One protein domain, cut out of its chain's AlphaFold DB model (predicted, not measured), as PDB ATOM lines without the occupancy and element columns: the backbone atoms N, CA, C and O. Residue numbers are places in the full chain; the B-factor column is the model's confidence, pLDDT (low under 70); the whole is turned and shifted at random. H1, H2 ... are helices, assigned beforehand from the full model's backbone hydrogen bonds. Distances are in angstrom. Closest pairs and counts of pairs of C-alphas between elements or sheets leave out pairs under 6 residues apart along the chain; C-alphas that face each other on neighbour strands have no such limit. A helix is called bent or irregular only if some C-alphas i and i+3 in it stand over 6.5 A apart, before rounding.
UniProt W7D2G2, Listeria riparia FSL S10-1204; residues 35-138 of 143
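AT A GLANCE: This is residues 35 to 138 of the 143 residues of a protein of Listeria riparia FSL S10-1204 (UniProt W7D2G2). What does the model look like? The long helices H1 and H2 form a hairpin side by side, and the shorter H4 runs along H1 on the other side from H2, which puts H1 in the middle of a row of three. After H4, the last residues fold back past H5 to H6, near where H4 begins. What is it made of? The printed part has 104 residues and is all helix, with H1 to H6 in chain order and no named strand; it is compact, with a radius of gyration of the C-alphas of 14.6 A, yet elongated, spanning 43 by 27 by 22 A.

IN THESE COORDINATES: Where are the long helices? H1, residues 35 to 61, begins at C-alpha 35 (-13.433, -39.766, -29.451) and is 39.3 A long, with a kink of 26 degrees near residue 48. H2, residues 65 to 93, is 40.9 A long, with a kink of 35 degrees near residue 87; it is irregular, but only just, with C-alphas 88 and 91 7.0 A apart. What follows? H3 is residues 98 to 101, H4 107 to 121 at 20.8 A, H5 125 to 128, and H6 135 to 138, ending at C-alpha 138 (-18.960, -45.431, -15.725).

HOW THE PARTS SIT: What touches the hub, H1? H2 touches it at a shallow tilt of 16 degrees, opposite ways, closest at the C-alphas of Ile 59 and Met 68, 5.0 A. H4 touches it at 7 degrees, the same way, closest at Val 54 and Tyr 117, C-alphas 6.1 A apart. H3 and H5 only just touch it, with 3 pairs of C-alphas within 8 A each. Where is H6? It touches residues 107 to 112 of H4 alone, closest at the C-alphas of Ala 108 and Ala 138, 4.6 A. Are the backbones in range? O i to N i+4 pairs are within hydrogen-bond range throughout H4, in 22 of 23 in H1 and 23 of 25 in H2; H3, H5 and H6 are too short for one.

THE WHOLE: How far does it reach? The C-alphas farthest apart, those of Ala 35 and Asp 64, are 44.3 A apart. Is anything cut or uncertain? The printed part has no cut and no long link; residues 123 to 138 have pLDDT under 70.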
ATOM      1  N   ALA A  35     -13.605 -38.336 -29.696       91.94
ATOM      2  CA  ALA A  35     -13.433 -39.766 -29.451       91.94
ATOM      3  C   ALA A  35     -14.025 -40.173 -28.095       91.94
ATOM      4  O   ALA A  35     -14.762 -41.156 -28.032       91.94
ATOM      5  N   SER A  36     -13.801 -39.380 -27.045       91.31
ATOM      6  CA  SER A  36     -14.434 -39.560 -25.736       91.31
ATOM      7  C   SER A  36     -15.949 -39.428 -25.820       91.31
ATOM      8  O   SER A  36     -16.671 -40.235 -25.236       91.31
ATOM      9  N   PHE A  37     -16.454 -38.459 -26.590       91.81
ATOM     10  CA  PHE A  37     -17.895 -38.324 -26.798       91.81
ATOM     11  C   PHE A  37     -18.483 -39.505 -27.584       91.81
ATOM     12  O   PHE A  37     -19.532 -40.032 -27.218       91.81
ATOM     13  N   ARG A  38     -17.782 -39.990 -28.617       92.75
ATOM     14  CA  ARG A  38     -18.172 -41.205 -29.348       92.75
ATOM     15  C   ARG A  38     -18.218 -42.423 -28.424       92.75
ATOM     16  O   ARG A  38     -19.187 -43.173 -28.462       92.75
ATOM     17  N   TYR A  39     -17.185 -42.615 -27.605       91.94
ATOM     18  CA  TYR A  39     -17.120 -43.716 -26.645       91.94
ATOM     19  C   TYR A  39     -18.284 -43.654 -25.654       91.94
ATOM     20  O   TYR A  39     -18.972 -44.653 -25.463       91.94
ATOM     21  N   TYR A  40     -18.560 -42.469 -25.101       91.94
ATOM     22  CA  TYR A  40     -19.714 -42.236 -24.236       91.94
ATOM     23  C   TYR A  40     -21.023 -42.681 -24.893       91.94
ATOM     24  O   TYR A  40     -21.756 -43.457 -24.294       91.94
ATOM     25  N   LEU A  41     -21.294 -42.247 -26.128       92.12
ATOM     26  CA  LEU A  41     -22.545 -42.566 -26.825       92.12
ATOM     27  C   LEU A  41     -22.726 -44.067 -27.091       92.12
ATOM     28  O   LEU A  41     -23.851 -44.557 -27.040       92.12
ATOM     29  N   LEU A  42     -21.643 -44.810 -27.339       92.06
ATOM     30  CA  LEU A  42     -21.714 -46.268 -27.469       92.06
ATOM     31  C   LEU A  42     -22.051 -46.939 -26.132       92.06
ATOM     32  O   LEU A  42     -22.946 -47.778 -26.056       92.06
ATOM     33  N   GLN A  43     -21.370 -46.540 -25.057       92.06
ATOM     34  CA  GLN A  43     -21.672 -47.059 -23.721       92.06
ATOM     35  C   GLN A  43     -23.093 -46.670 -23.275       92.06
ATOM     36  O   GLN A  43     -23.765 -47.449 -22.597       92.06
ATOM     37  N   ASP A  44     -23.570 -45.503 -23.712       90.31
ATOM     38  CA  ASP A  44     -24.926 -45.024 -23.475       90.31
ATOM     39  C   ASP A  44     -25.982 -45.857 -24.197       90.31
ATOM     40  O   ASP A  44     -26.948 -46.301 -23.574       90.31
ATOM     41  N   HIS A  45     -25.732 -46.208 -25.458       90.75
ATOM     42  CA  HIS A  45     -26.586 -47.133 -26.200       90.75
ATOM     43  C   HIS A  45     -26.673 -48.518 -25.539       90.75
ATOM     44  O   HIS A  45     -27.770 -49.064 -25.379       90.75
ATOM     45  N   TYR A  46     -25.537 -49.079 -25.099       91.81
ATOM     46  CA  TYR A  46     -25.516 -50.349 -24.363       91.81
ATOM     47  C   TYR A  46     -26.376 -50.271 -23.095       91.81
ATOM     48  O   TYR A  46     -27.243 -51.118 -22.858       91.81
ATOM     49  N   TYR A  47     -26.171 -49.231 -22.286       90.94
ATOM     50  CA  TYR A  47     -26.935 -49.012 -21.064       90.94
ATOM     51  C   TYR A  47     -28.437 -48.905 -21.335       90.94
ATOM     52  O   TYR A  47     -29.202 -49.647 -20.719       90.94
ATOM     53  N   LEU A  48     -28.865 -48.049 -22.269       90.81
ATOM     54  CA  LEU A  48     -30.281 -47.820 -22.571       90.81
ATOM     55  C   LEU A  48     -30.970 -49.094 -23.070       90.81
ATOM     56  O   LEU A  48     -32.040 -49.453 -22.569       90.81
ATOM     57  N   THR A  49     -30.298 -49.856 -23.939       90.38
ATOM     58  CA  THR A  49     -30.782 -51.151 -24.449       90.38
ATOM     59  C   THR A  49     -31.091 -52.135 -23.317       90.38
ATOM     60  O   THR A  49     -32.056 -52.906 -23.373       90.38
ATOM     61  N   HIS A  50     -30.281 -52.127 -22.258       91.81
ATOM     62  CA  HIS A  50     -30.516 -52.963 -21.088       91.81
ATOM     63  C   HIS A  50     -31.465 -52.315 -20.071       91.81
ATOM     64  O   HIS A  50     -32.203 -53.041 -19.403       91.81
ATOM     65  N   TYR A  51     -31.475 -50.989 -19.939       90.38
ATOM     66  CA  TYR A  51     -32.290 -50.267 -18.964       90.38
ATOM     67  C   TYR A  51     -33.781 -50.369 -19.292       90.38
ATOM     68  O   TYR A  51     -34.591 -50.625 -18.401       90.38
ATOM     69  N   VAL A  52     -34.138 -50.332 -20.580       91.44
ATOM     70  CA  VAL A  52     -35.504 -50.610 -21.061       91.44
ATOM     71  C   VAL A  52     -36.012 -51.965 -20.553       91.44
ATOM     72  O   VAL A  52     -37.135 -52.068 -20.058       91.44
ATOM     73  N   LYS A  53     -35.172 -53.006 -20.583       91.56
ATOM     74  CA  LYS A  53     -35.534 -54.346 -20.084       91.56
ATOM     75  C   LYS A  53     -35.734 -54.352 -18.566       91.56
ATOM     76  O   LYS A  53     -36.640 -55.018 -18.073       91.56
ATOM     77  N   VAL A  54     -34.926 -53.596 -17.821       90.56
ATOM     78  CA  VAL A  54     -35.079 -53.439 -16.364       90.56
ATOM     79  C   VAL A  54     -36.407 -52.756 -16.023       90.56
ATOM     80  O   VAL A  54     -37.130 -53.234 -15.147       90.56
ATOM     81  N   ILE A  55     -36.775 -51.689 -16.734       89.00
ATOM     82  CA  ILE A  55     -38.063 -51.012 -16.529       89.00
ATOM     83  C   ILE A  55     -39.226 -51.939 -16.901       89.00
ATOM     84  O   ILE A  55     -40.198 -52.019 -16.150       89.00
ATOM     85  N   ALA A  56     -39.109 -52.703 -17.992       90.50
ATOM     86  CA  ALA A  56     -40.110 -53.698 -18.376       90.50
ATOM     87  C   ALA A  56     -40.326 -54.763 -17.282       90.50
ATOM     88  O   ALA A  56     -41.468 -55.089 -16.958       90.50
ATOM     89  N   LEU A  57     -39.258 -55.249 -16.638       89.31
ATOM     90  CA  LEU A  57     -39.372 -56.125 -15.463       89.31
ATOM     91  C   LEU A  57     -40.084 -55.426 -14.295       89.31
ATOM     92  O   LEU A  57     -40.897 -56.045 -13.606       89.31
ATOM     93  N   GLY A  58     -39.818 -54.134 -14.093       86.50
ATOM     94  CA  GLY A  58     -40.524 -53.299 -13.122       86.50
ATOM     95  C   GLY A  58     -42.029 -53.218 -13.385       86.50
ATOM     96  O   GLY A  58     -42.808 -53.346 -12.442       86.50
ATOM     97  N   ILE A  59     -42.444 -53.074 -14.650       88.00
ATOM     98  CA  ILE A  59     -43.860 -53.070 -15.062       88.00
ATOM     99  C   ILE A  59     -44.521 -54.401 -14.704       88.00
ATOM    100  O   ILE A  59     -45.588 -54.405 -14.097       88.00
ATOM    101  N   VAL A  60     -43.875 -55.528 -15.019       89.25
ATOM    102  CA  VAL A  60     -44.395 -56.873 -14.706       89.25
ATOM    103  C   VAL A  60     -44.564 -57.089 -13.199       89.25
ATOM    104  O   VAL A  60     -45.469 -57.801 -12.774       89.25
ATOM    105  N   CYS A  61     -43.709 -56.478 -12.377       85.12
ATOM    106  CA  CYS A  61     -43.766 -56.619 -10.922       85.12
ATOM    107  C   CYS A  61     -44.688 -55.598 -10.235       85.12
ATOM    108  O   CYS A  61     -44.856 -55.665  -9.013       85.12
ATOM    109  N   ALA A  62     -45.215 -54.613 -10.967       86.12
ATOM    110  CA  ALA A  62     -45.949 -53.495 -10.391       86.12
ATOM    111  C   ALA A  62     -47.211 -53.965  -9.654       86.12
ATOM    112  O   ALA A  62     -47.923 -54.862 -10.097       86.12
ATOM    113  N   LYS A  63     -47.483 -53.346  -8.498       83.25
ATOM    114  CA  LYS A  63     -48.593 -53.742  -7.615       83.25
ATOM    115  C   LYS A  63     -49.944 -53.178  -8.045       83.25
ATOM    116  O   LYS A  63     -50.974 -53.696  -7.627       83.25
ATOM    117  N   ASP A  64     -49.935 -52.106  -8.831       86.69
ATOM    118  CA  ASP A  64     -51.131 -51.410  -9.277       86.69
ATOM    119  C   ASP A  64     -50.954 -50.837 -10.689       86.69
ATOM    120  O   ASP A  64     -49.838 -50.613 -11.173       86.69
ATOM    121  N   ASN A  65     -52.089 -50.593 -11.347       91.06
ATOM    122  CA  ASN A  65     -52.128 -50.095 -12.719       91.06
ATOM    123  C   ASN A  65     -51.517 -48.695 -12.854       91.06
ATOM    124  O   ASN A  65     -50.966 -48.384 -13.906       91.06
ATOM    125  N   ALA A  66     -51.576 -47.856 -11.814       90.56
ATOM    126  CA  ALA A  66     -50.999 -46.517 -11.877       90.56
ATOM    127  C   ALA A  66     -49.468 -46.594 -11.975       90.56
ATOM    128  O   ALA A  66     -48.869 -45.946 -12.832       90.56
ATOM    129  N   ALA A  67     -48.831 -47.448 -11.172       83.81
ATOM    130  CA  ALA A  67     -47.402 -47.714 -11.241       83.81
ATOM    131  C   ALA A  67     -46.989 -48.321 -12.590       83.81
ATOM    132  O   ALA A  67     -45.958 -47.919 -13.131       83.81
ATOM    133  N   MET A  68     -47.793 -49.230 -13.153       89.19
ATOM    134  CA  MET A  68     -47.568 -49.752 -14.508       89.19
ATOM    135  C   MET A  68     -47.615 -48.636 -15.551       89.19
ATOM    136  O   MET A  68     -46.695 -48.512 -16.351       89.19
ATOM    137  N   THR A  69     -48.658 -47.802 -15.531       92.25
ATOM    138  CA  THR A  69     -48.826 -46.698 -16.482       92.25
ATOM    139  C   THR A  69     -47.666 -45.710 -16.418       92.25
ATOM    140  O   THR A  69     -47.161 -45.313 -17.466       92.25
ATOM    141  N   GLU A  70     -47.213 -45.333 -15.224       87.19
ATOM    142  CA  GLU A  70     -46.079 -44.415 -15.077       87.19
ATOM    143  C   GLU A  70     -44.775 -45.016 -15.619       87.19
ATOM    144  O   GLU A  70     -44.067 -44.351 -16.372       87.19
ATOM    145  N   LEU A  71     -44.487 -46.288 -15.329       87.12
ATOM    146  CA  LEU A  71     -43.300 -46.964 -15.870       87.12
ATOM    147  C   LEU A  71     -43.366 -47.117 -17.401       87.12
ATOM    148  O   LEU A  71     -42.357 -46.928 -18.080       87.12
ATOM    149  N   SER A  72     -44.546 -47.391 -17.963       90.69
ATOM    150  CA  SER A  72     -44.743 -47.440 -19.418       90.69
ATOM    151  C   SER A  72     -44.514 -46.079 -20.080       90.69
ATOM    152  O   SER A  72     -43.913 -46.015 -21.149       90.69
ATOM    153  N   LYS A  73     -44.937 -44.974 -19.449       90.81
ATOM    154  CA  LYS A  73     -44.632 -43.619 -19.942       90.81
ATOM    155  C   LYS A  73     -43.129 -43.345 -19.935       90.81
ATOM    156  O   LYS A  73     -42.621 -42.763 -20.891       90.81
ATOM    157  N   SER A  74     -42.416 -43.784 -18.895       86.38
ATOM    158  CA  SER A  74     -40.955 -43.657 -18.834       86.38
ATOM    159  C   SER A  74     -40.268 -44.387 -19.988       86.38
ATOM    160  O   SER A  74     -39.361 -43.818 -20.585       86.38
ATOM    161  N   LEU A  75     -40.724 -45.592 -20.358       87.94
ATOM    162  CA  LEU A  75     -40.185 -46.317 -21.519       87.94
ATOM    163  C   LEU A  75     -40.329 -45.528 -22.822       87.94
ATOM    164  O   LEU A  75     -39.350 -45.363 -23.542       87.94
ATOM    165  N   ILE A  76     -41.524 -44.999 -23.088       89.38
ATOM    166  CA  ILE A  76     -41.797 -44.214 -24.302       89.38
ATOM    167  C   ILE A  76     -40.919 -42.955 -24.338       89.38
ATOM    168  O   ILE A  76     -40.354 -42.604 -25.371       89.38
ATOM    169  N   SER A  77     -40.776 -42.279 -23.195       87.25
ATOM    170  CA  SER A  77     -39.925 -41.091 -23.093       87.25
ATOM    171  C   SER A  77     -38.445 -41.407 -23.330       87.25
ATOM    172  O   SER A  77     -37.737 -40.579 -23.907       87.25
ATOM    173  N   LEU A  78     -37.965 -42.568 -22.874       86.19
ATOM    174  CA  LEU A  78     -36.583 -42.999 -23.084       86.19
ATOM    175  C   LEU A  78     -36.311 -43.283 -24.561       86.19
ATOM    176  O   LEU A  78     -35.338 -42.759 -25.095       86.19
ATOM    177  N   GLU A  79     -37.196 -44.024 -25.228       86.50
ATOM    178  CA  GLU A  79     -37.079 -44.329 -26.660       86.50
ATOM    179  C   GLU A  79     -37.047 -43.050 -27.510       86.50
ATOM    180  O   GLU A  79     -36.167 -42.874 -28.353       86.50
ATOM    181  N   ALA A  80     -37.951 -42.104 -27.236       87.81
ATOM    182  CA  ALA A  80     -37.975 -40.819 -27.930       87.81
ATOM    183  C   ALA A  80     -36.684 -40.007 -27.715       87.81
ATOM    184  O   ALA A  80     -36.180 -39.373 -28.643       87.81
ATOM    185  N   SER A  81     -36.133 -40.038 -26.497       85.62
ATOM    186  CA  SER A  81     -34.881 -39.340 -26.175       85.62
ATOM    187  C   SER A  81     -33.684 -39.983 -26.878       85.62
ATOM    188  O   SER A  81     -32.833 -39.273 -27.412       85.62
ATOM    189  N   GLU A  82     -33.631 -41.315 -26.923       87.19
ATOM    190  CA  GLU A  82     -32.577 -42.055 -27.615       87.19
ATOM    191  C   GLU A  82     -32.599 -41.779 -29.123       87.19
ATOM    192  O   GLU A  82     -31.551 -41.504 -29.713       87.19
ATOM    193  N   LEU A  83     -33.782 -41.776 -29.742       86.50
ATOM    194  CA  LEU A  83     -33.928 -41.460 -31.162       86.50
ATOM    195  C   LEU A  83     -33.413 -40.049 -31.478       86.50
ATOM    196  O   LEU A  83     -32.628 -39.873 -32.409       86.50
ATOM    197  N   ALA A  84     -33.763 -39.060 -30.651       89.25
ATOM    198  CA  ALA A  84     -33.268 -37.694 -30.808       89.25
ATOM    199  C   ALA A  84     -31.734 -37.604 -30.678       89.25
ATOM    200  O   ALA A  84     -31.086 -36.855 -31.415       89.25
ATOM    201  N   MET A  85     -31.130 -38.374 -29.764       87.69
ATOM    202  CA  MET A  85     -29.669 -38.441 -29.616       87.69
ATOM    203  C   MET A  85     -29.005 -39.090 -30.834       87.69
ATOM    204  O   MET A  85     -27.996 -38.574 -31.327       87.69
ATOM    205  N   ARG A  86     -29.588 -40.179 -31.349       87.75
ATOM    206  CA  ARG A  86     -29.135 -40.881 -32.555       87.75
ATOM    207  C   ARG A  86     -29.130 -39.959 -33.767       87.75
ATOM    208  O   ARG A  86     -28.088 -39.789 -34.394       87.75
ATOM    209  N   GLU A  87     -30.254 -39.314 -34.060       88.19
ATOM    210  CA  GLU A  87     -30.396 -38.431 -35.224       88.19
ATOM    211  C   GLU A  87     -29.430 -37.244 -35.174       88.19
ATOM    212  O   GLU A  87     -28.823 -36.878 -36.183       88.19
ATOM    213  N   LYS A  88     -29.257 -36.647 -33.989       89.56
ATOM    214  CA  LYS A  88     -28.474 -35.419 -33.835       89.56
ATOM    215  C   LYS A  88     -26.969 -35.662 -33.744       89.56
ATOM    216  O   LYS A  88     -26.197 -34.895 -34.317       89.56
ATOM    217  N   PHE A  89     -26.536 -36.675 -32.993       90.25
ATOM    218  CA  PHE A  89     -25.129 -36.807 -32.607       90.25
ATOM    219  C   PHE A  89     -24.391 -37.940 -33.311       90.25
ATOM    220  O   PHE A  89     -23.190 -37.797 -33.537       90.25
ATOM    221  N   TYR A  90     -25.053 -39.030 -33.712       92.38
ATOM    222  CA  TYR A  90     -24.343 -40.172 -34.305       92.38
ATOM    223  C   TYR A  90     -23.661 -39.814 -35.633       92.38
ATOM    224  O   TYR A  90     -22.480 -40.146 -35.780       92.38
ATOM    225  N   PRO A  91     -24.295 -39.050 -36.550       91.44
ATOM    226  CA  PRO A  91     -23.618 -38.576 -37.756       91.44
ATOM    227  C   PRO A  91     -22.437 -37.656 -37.434       91.44
ATOM    228  O   PRO A  91     -21.395 -37.725 -38.083       91.44
ATOM    229  N   PHE A  92     -22.570 -36.820 -36.396       88.88
ATOM    230  CA  PHE A  92     -21.510 -35.906 -35.979       88.88
ATOM    231  C   PHE A  92     -20.276 -36.670 -35.501       88.88
ATOM    232  O   PHE A  92     -19.166 -36.325 -35.907       88.88
ATOM    233  N   VAL A  93     -20.444 -37.720 -34.688       91.31
ATOM    234  CA  VAL A  93     -19.330 -38.529 -34.162       91.31
ATOM    235  C   VAL A  93     -18.886 -39.681 -35.066       91.31
ATOM    236  O   VAL A  93     -17.842 -40.272 -34.799       91.31
ATOM    237  N   GLY A  94     -19.612 -39.963 -36.150       91.31
ATOM    238  CA  GLY A  94     -19.310 -41.064 -37.066       91.31
ATOM    239  C   GLY A  94     -19.625 -42.437 -36.469       91.31
ATOM    240  O   GLY A  94     -18.824 -43.357 -36.606       91.31
ATOM    241  N   ILE A  95     -20.747 -42.562 -35.757       92.75
ATOM    242  CA  ILE A  95     -21.283 -43.856 -35.313       92.75
ATOM    243  C   ILE A  95     -22.181 -44.405 -36.420       92.75
ATOM    244  O   ILE A  95     -23.097 -43.724 -36.880       92.75
ATOM    245  N   SER A  96     -21.913 -45.636 -36.836       89.81
ATOM    246  CA  SER A  96     -22.717 -46.402 -37.787       89.81
ATOM    247  C   SER A  96     -23.586 -47.436 -37.069       89.81
ATOM    248  O   SER A  96     -23.334 -47.759 -35.912       89.81
ATOM    249  N   GLU A  97     -24.580 -48.010 -37.748       86.50
ATOM    250  CA  GLU A  97     -25.367 -49.112 -37.167       86.50
ATOM    251  C   GLU A  97     -24.512 -50.345 -36.851       86.50
ATOM    252  O   GLU A  97     -24.773 -51.035 -35.869       86.50
ATOM    253  N   ALA A  98     -23.455 -50.597 -37.633       88.00
ATOM    254  CA  ALA A  98     -22.536 -51.707 -37.393       88.00
ATOM    255  C   ALA A  98     -21.793 -51.565 -36.053       88.00
ATOM    256  O   ALA A  98     -21.562 -52.564 -35.376       88.00
ATOM    257  N   ASP A  99     -21.493 -50.331 -35.635       87.56
ATOM    258  CA  ASP A  99     -20.860 -50.052 -34.341       87.56
ATOM    259  C   ASP A  99     -21.767 -50.385 -33.146       87.56
ATOM    260  O   ASP A  99     -21.289 -50.459 -32.019       87.56
ATOM    261  N   LEU A 100     -23.074 -50.552 -33.373       87.62
ATOM    262  CA  LEU A 100     -24.070 -50.756 -32.320       87.62
ATOM    263  C   LEU A 100     -24.364 -52.233 -32.048       87.62
ATOM    264  O   LEU A 100     -24.958 -52.559 -31.023       87.62
ATOM    265  N   VAL A 101     -23.960 -53.125 -32.955       83.94
ATOM    266  CA  VAL A 101     -24.239 -54.564 -32.855       83.94
ATOM    267  C   VAL A 101     -23.295 -55.258 -31.870       83.94
ATOM    268  O   VAL A 101     -23.731 -56.156 -31.154       83.94
ATOM    269  N   ASP A 102     -22.031 -54.834 -31.813       81.00
ATOM    270  CA  ASP A 102     -20.978 -55.481 -31.018       81.00
ATOM    271  C   ASP A 102     -20.279 -54.474 -30.093       81.00
ATOM    272  O   ASP A 102     -19.076 -54.222 -30.167       81.00
ATOM    273  N   ILE A 103     -21.075 -53.817 -29.244       88.50
ATOM    274  CA  ILE A 103     -20.540 -52.901 -28.235       88.50
ATOM    275  C   ILE A 103     -19.979 -53.718 -27.077       88.50
ATOM    276  O   ILE A 103     -20.728 -54.345 -26.325       88.50
ATOM    277  N   GLU A 104     -18.668 -53.627 -26.872       90.56
ATOM    278  CA  GLU A 104     -18.037 -54.103 -25.648       90.56
ATOM    279  C   GLU A 104     -18.335 -53.119 -24.500       90.56
ATOM    280  O   GLU A 104     -17.928 -51.946 -24.556       90.56
ATOM    281  N   PRO A 105     -19.082 -53.538 -23.461       91.75
ATOM    282  CA  PRO A 105     -19.421 -52.648 -22.367       91.75
ATOM    283  C   PRO A 105     -18.201 -52.385 -21.488       91.75
ATOM    284  O   PRO A 105     -17.420 -53.286 -21.181       91.75
ATOM    285  N   SER A 106     -18.085 -51.158 -20.989       91.88
ATOM    286  CA  SER A 106     -17.110 -50.849 -19.951       91.88
ATOM    287  C   SER A 106     -17.417 -51.670 -18.690       91.88
ATOM    288  O   SER A 106     -18.591 -51.951 -18.405       91.88
ATOM    289  N   PRO A 107     -16.403 -52.025 -17.876       92.31
ATOM    290  CA  PRO A 107     -16.635 -52.741 -16.622       92.31
ATOM    291  C   PRO A 107     -17.669 -52.041 -15.742       92.31
ATOM    292  O   PRO A 107     -18.533 -52.680 -15.145       92.31
ATOM    293  N   ALA A 108     -17.641 -50.710 -15.709       88.38
ATOM    294  CA  ALA A 108     -18.581 -49.931 -14.926       88.38
ATOM    295  C   ALA A 108     -20.014 -49.975 -15.489       88.38
ATOM    296  O   ALA A 108     -20.951 -50.165 -14.711       88.38
ATOM    297  N   ALA A 109     -20.200 -49.879 -16.812       88.38
ATOM    298  CA  ALA A 109     -21.513 -50.036 -17.442       88.38
ATOM    299  C   ALA A 109     -22.081 -51.444 -17.192       88.38
ATOM    300  O   ALA A 109     -23.231 -51.597 -16.770       88.38
ATOM    301  N   TYR A 110     -21.248 -52.475 -17.353       92.25
ATOM    302  CA  TYR A 110     -21.615 -53.863 -17.089       92.25
ATOM    303  C   TYR A 110     -21.993 -54.104 -15.621       92.25
ATOM    304  O   TYR A 110     -23.030 -54.710 -15.328       92.25
ATOM    305  N   HIS A 111     -21.179 -53.625 -14.675       91.31
ATOM    306  CA  HIS A 111     -21.445 -53.775 -13.245       91.31
ATOM    307  C   HIS A 111     -22.720 -53.049 -12.830       91.31
ATOM    308  O   HIS A 111     -23.505 -53.603 -12.053       91.31
ATOM    309  N   TYR A 112     -22.953 -51.857 -13.377       88.81
ATOM    310  CA  TYR A 112     -24.156 -51.096 -13.090       88.81
ATOM    311  C   TYR A 112     -25.410 -51.813 -13.586       88.81
ATOM    312  O   TYR A 112     -26.321 -52.071 -12.797       88.81
ATOM    313  N   MET A 113     -25.425 -52.252 -14.847       92.44
ATOM    314  CA  MET A 113     -26.562 -53.004 -15.376       92.44
ATOM    315  C   MET A 113     -26.778 -54.316 -14.630       92.44
ATOM    316  O   MET A 113     -27.908 -54.634 -14.259       92.44
ATOM    317  N   SER A 114     -25.710 -55.047 -14.315       91.75
ATOM    318  CA  SER A 114     -25.793 -56.272 -13.511       91.75
ATOM    319  C   SER A 114     -26.388 -56.021 -12.121       91.75
ATOM    320  O   SER A 114     -27.119 -56.860 -11.592       91.75
ATOM    321  N   HIS A 115     -26.074 -54.883 -11.498       90.12
ATOM    322  CA  HIS A 115     -26.701 -54.472 -10.245       90.12
ATOM    323  C   HIS A 115     -28.200 -54.197 -10.439       90.12
ATOM    324  O   HIS A 115     -29.007 -54.765  -9.705       90.12
ATOM    325  N   LEU A 116     -28.585 -53.417 -11.455       88.75
ATOM    326  CA  LEU A 116     -29.988 -53.094 -11.735       88.75
ATOM    327  C   LEU A 116     -30.836 -54.335 -12.043       88.75
ATOM    328  O   LEU A 116     -31.928 -54.473 -11.492       88.75
ATOM    329  N   TYR A 117     -30.328 -55.279 -12.840       90.31
ATOM    330  CA  TYR A 117     -31.015 -56.548 -13.103       90.31
ATOM    331  C   TYR A 117     -31.230 -57.371 -11.835       90.31
ATOM    332  O   TYR A 117     -32.320 -57.905 -11.632       90.31
ATOM    333  N   ARG A 118     -30.222 -57.469 -10.960       88.25
ATOM    334  CA  ARG A 118     -30.359 -58.182  -9.679       88.25
ATOM    335  C   ARG A 118     -31.392 -57.517  -8.781       88.25
ATOM    336  O   ARG A 118     -32.245 -58.202  -8.224       88.25
ATOM    337  N   THR A 119     -31.360 -56.192  -8.697       84.44
ATOM    338  CA  THR A 119     -32.331 -55.420  -7.918       84.44
ATOM    339  C   THR A 119     -33.748 -55.607  -8.462       84.44
ATOM    340  O   THR A 119     -34.655 -55.916  -7.691       84.44
ATOM    341  N   ALA A 120     -33.948 -55.546  -9.780       80.81
ATOM    342  CA  ALA A 120     -35.246 -55.824 -10.396       80.81
ATOM    343  C   ALA A 120     -35.710 -57.277 -10.171       80.81
ATOM    344  O   ALA A 120     -36.877 -57.515  -9.862       80.81
ATOM    345  N   GLY A 121     -34.793 -58.248 -10.247       70.62
ATOM    346  CA  GLY A 121     -35.076 -59.669 -10.023       70.62
ATOM    347  C   GLY A 121     -35.529 -60.005  -8.598       70.62
ATOM    348  O   GLY A 121     -36.290 -60.952  -8.409       70.62
ATOM    349  N   THR A 122     -35.143 -59.204  -7.601       70.31
ATOM    350  CA  THR A 122     -35.594 -59.380  -6.204       70.31
ATOM    351  C   THR A 122     -37.054 -58.966  -5.970       70.31
ATOM    352  O   THR A 122     -37.573 -59.163  -4.874       70.31
ATOM    353  N   ARG A 123     -37.747 -58.421  -6.988       59.28
ATOM    354  CA  ARG A 123     -39.150 -57.951  -6.951       59.28
ATOM    355  C   ARG A 123     -39.445 -56.850  -5.918       59.28
ATOM    356  O   ARG A 123     -40.601 -56.472  -5.723       59.28
ATOM    357  N   GLU A 124     -38.423 -56.261  -5.305       57.62
ATOM    358  CA  GLU A 124     -38.551 -55.067  -4.468       57.62
ATOM    359  C   GLU A 124     -38.530 -53.796  -5.335       57.62
ATOM    360  O   GLU A 124     -37.515 -53.112  -5.469       57.62
ATOM    361  N   LEU A 125     -39.685 -53.434  -5.904       51.75
ATOM    362  CA  LEU A 125     -39.865 -52.199  -6.692       51.75
ATOM    363  C   LEU A 125     -39.384 -50.919  -5.989       51.75
ATOM    364  O   LEU A 125     -39.000 -49.959  -6.657       51.75
ATOM    365  N   GLY A 126     -39.363 -50.908  -4.652       51.00
ATOM    366  CA  GLY A 126     -38.870 -49.785  -3.852       51.00
ATOM    367  C   GLY A 126     -37.388 -49.453  -4.067       51.00
ATOM    368  O   GLY A 126     -36.995 -48.318  -3.816       51.00
ATOM    369  N   ARG A 127     -36.575 -50.395  -4.573       46.47
ATOM    370  CA  ARG A 127     -35.148 -50.174  -4.877       46.47
ATOM    371  C   ARG A 127     -34.861 -49.814  -6.337       46.47
ATOM    372  O   ARG A 127     -33.831 -49.209  -6.607       46.47
ATOM    373  N   VAL A 128     -35.760 -50.135  -7.271       47.91
ATOM    374  CA  VAL A 128     -35.549 -49.885  -8.714       47.91
ATOM    375  C   VAL A 128     -35.653 -48.391  -9.057       47.91
ATOM    376  O   VAL A 128     -35.008 -47.929  -9.987       47.91
ATOM    377  N   ARG A 129     -36.379 -47.600  -8.255       46.03
ATOM    378  CA  ARG A 129     -36.513 -46.140  -8.443       46.03
ATOM    379  C   ARG A 129     -35.317 -45.310  -7.942       46.03
ATOM    380  O   ARG A 129     -35.379 -44.088  -7.988       46.03
ATOM    381  N   GLY A 130     -34.262 -45.945  -7.423       40.25
ATOM    382  CA  GLY A 130     -33.068 -45.273  -6.884       40.25
ATOM    383  C   GLY A 130     -31.854 -45.255  -7.822       40.25
ATOM    384  O   GLY A 130     -30.778 -44.842  -7.400       40.25
ATOM    385  N   GLY A 131     -31.997 -45.735  -9.059       40.62
ATOM    386  CA  GLY A 131     -30.887 -46.008  -9.973       40.62
ATOM    387  C   GLY A 131     -30.810 -45.077 -11.180       40.62
ATOM    388  O   GLY A 131     -30.690 -45.574 -12.292       40.62
ATOM    389  N   ASP A 132     -30.853 -43.757 -10.988       43.66
ATOM    390  CA  ASP A 132     -30.720 -42.801 -12.107       43.66
ATOM    391  C   ASP A 132     -29.373 -42.042 -12.131       43.66
ATOM    392  O   ASP A 132     -29.190 -41.152 -12.953       43.66
ATOM    393  N   PHE A 133     -28.389 -42.381 -11.280       40.62
ATOM    394  CA  PHE A 133     -27.180 -41.540 -11.121       40.62
ATOM    395  C   PHE A 133     -25.811 -42.193 -11.348       40.62
ATOM    396  O   PHE A 133     -24.806 -41.480 -11.329       40.62
ATOM    397  N   ALA A 134     -25.713 -43.503 -11.597       43.09
ATOM    398  CA  ALA A 134     -24.396 -44.157 -11.636       43.09
ATOM    399  C   ALA A 134     -23.684 -44.109 -13.000       43.09
ATOM    400  O   ALA A 134     -22.483 -44.368 -13.077       43.09
ATOM    401  N   MET A 135     -24.384 -43.755 -14.077       39.94
ATOM    402  CA  MET A 135     -23.822 -43.813 -15.428       39.94
ATOM    403  C   MET A 135     -22.690 -42.807 -15.670       39.94
ATOM    404  O   MET A 135     -21.724 -43.096 -16.371       39.94
ATOM    405  N   LEU A 136     -22.749 -41.659 -14.994       38.56
ATOM    406  CA  LEU A 136     -21.718 -40.622 -15.046       38.56
ATOM    407  C   LEU A 136     -20.363 -41.064 -14.469       38.56
ATOM    408  O   LEU A 136     -19.330 -40.529 -14.865       38.56
ATOM    409  N   LEU A 137     -20.348 -42.064 -13.580       37.91
ATOM    410  CA  LEU A 137     -19.114 -42.656 -13.052       37.91
ATOM    411  C   LEU A 137     -18.560 -43.764 -13.962       37.91
ATOM    412  O   LEU A 137     -17.386 -44.108 -13.854       37.91
ATOM    413  N   ALA A 138     -19.366 -44.310 -14.879       39.41
ATOM    414  CA  ALA A 138     -18.960 -45.431 -15.725       39.41
ATOM    415  C   ALA A 138     -18.065 -45.045 -16.912       39.41
ATOM    416  O   ALA A 138     -17.429 -45.906 -17.520       39.41
TER     417      ALA A 138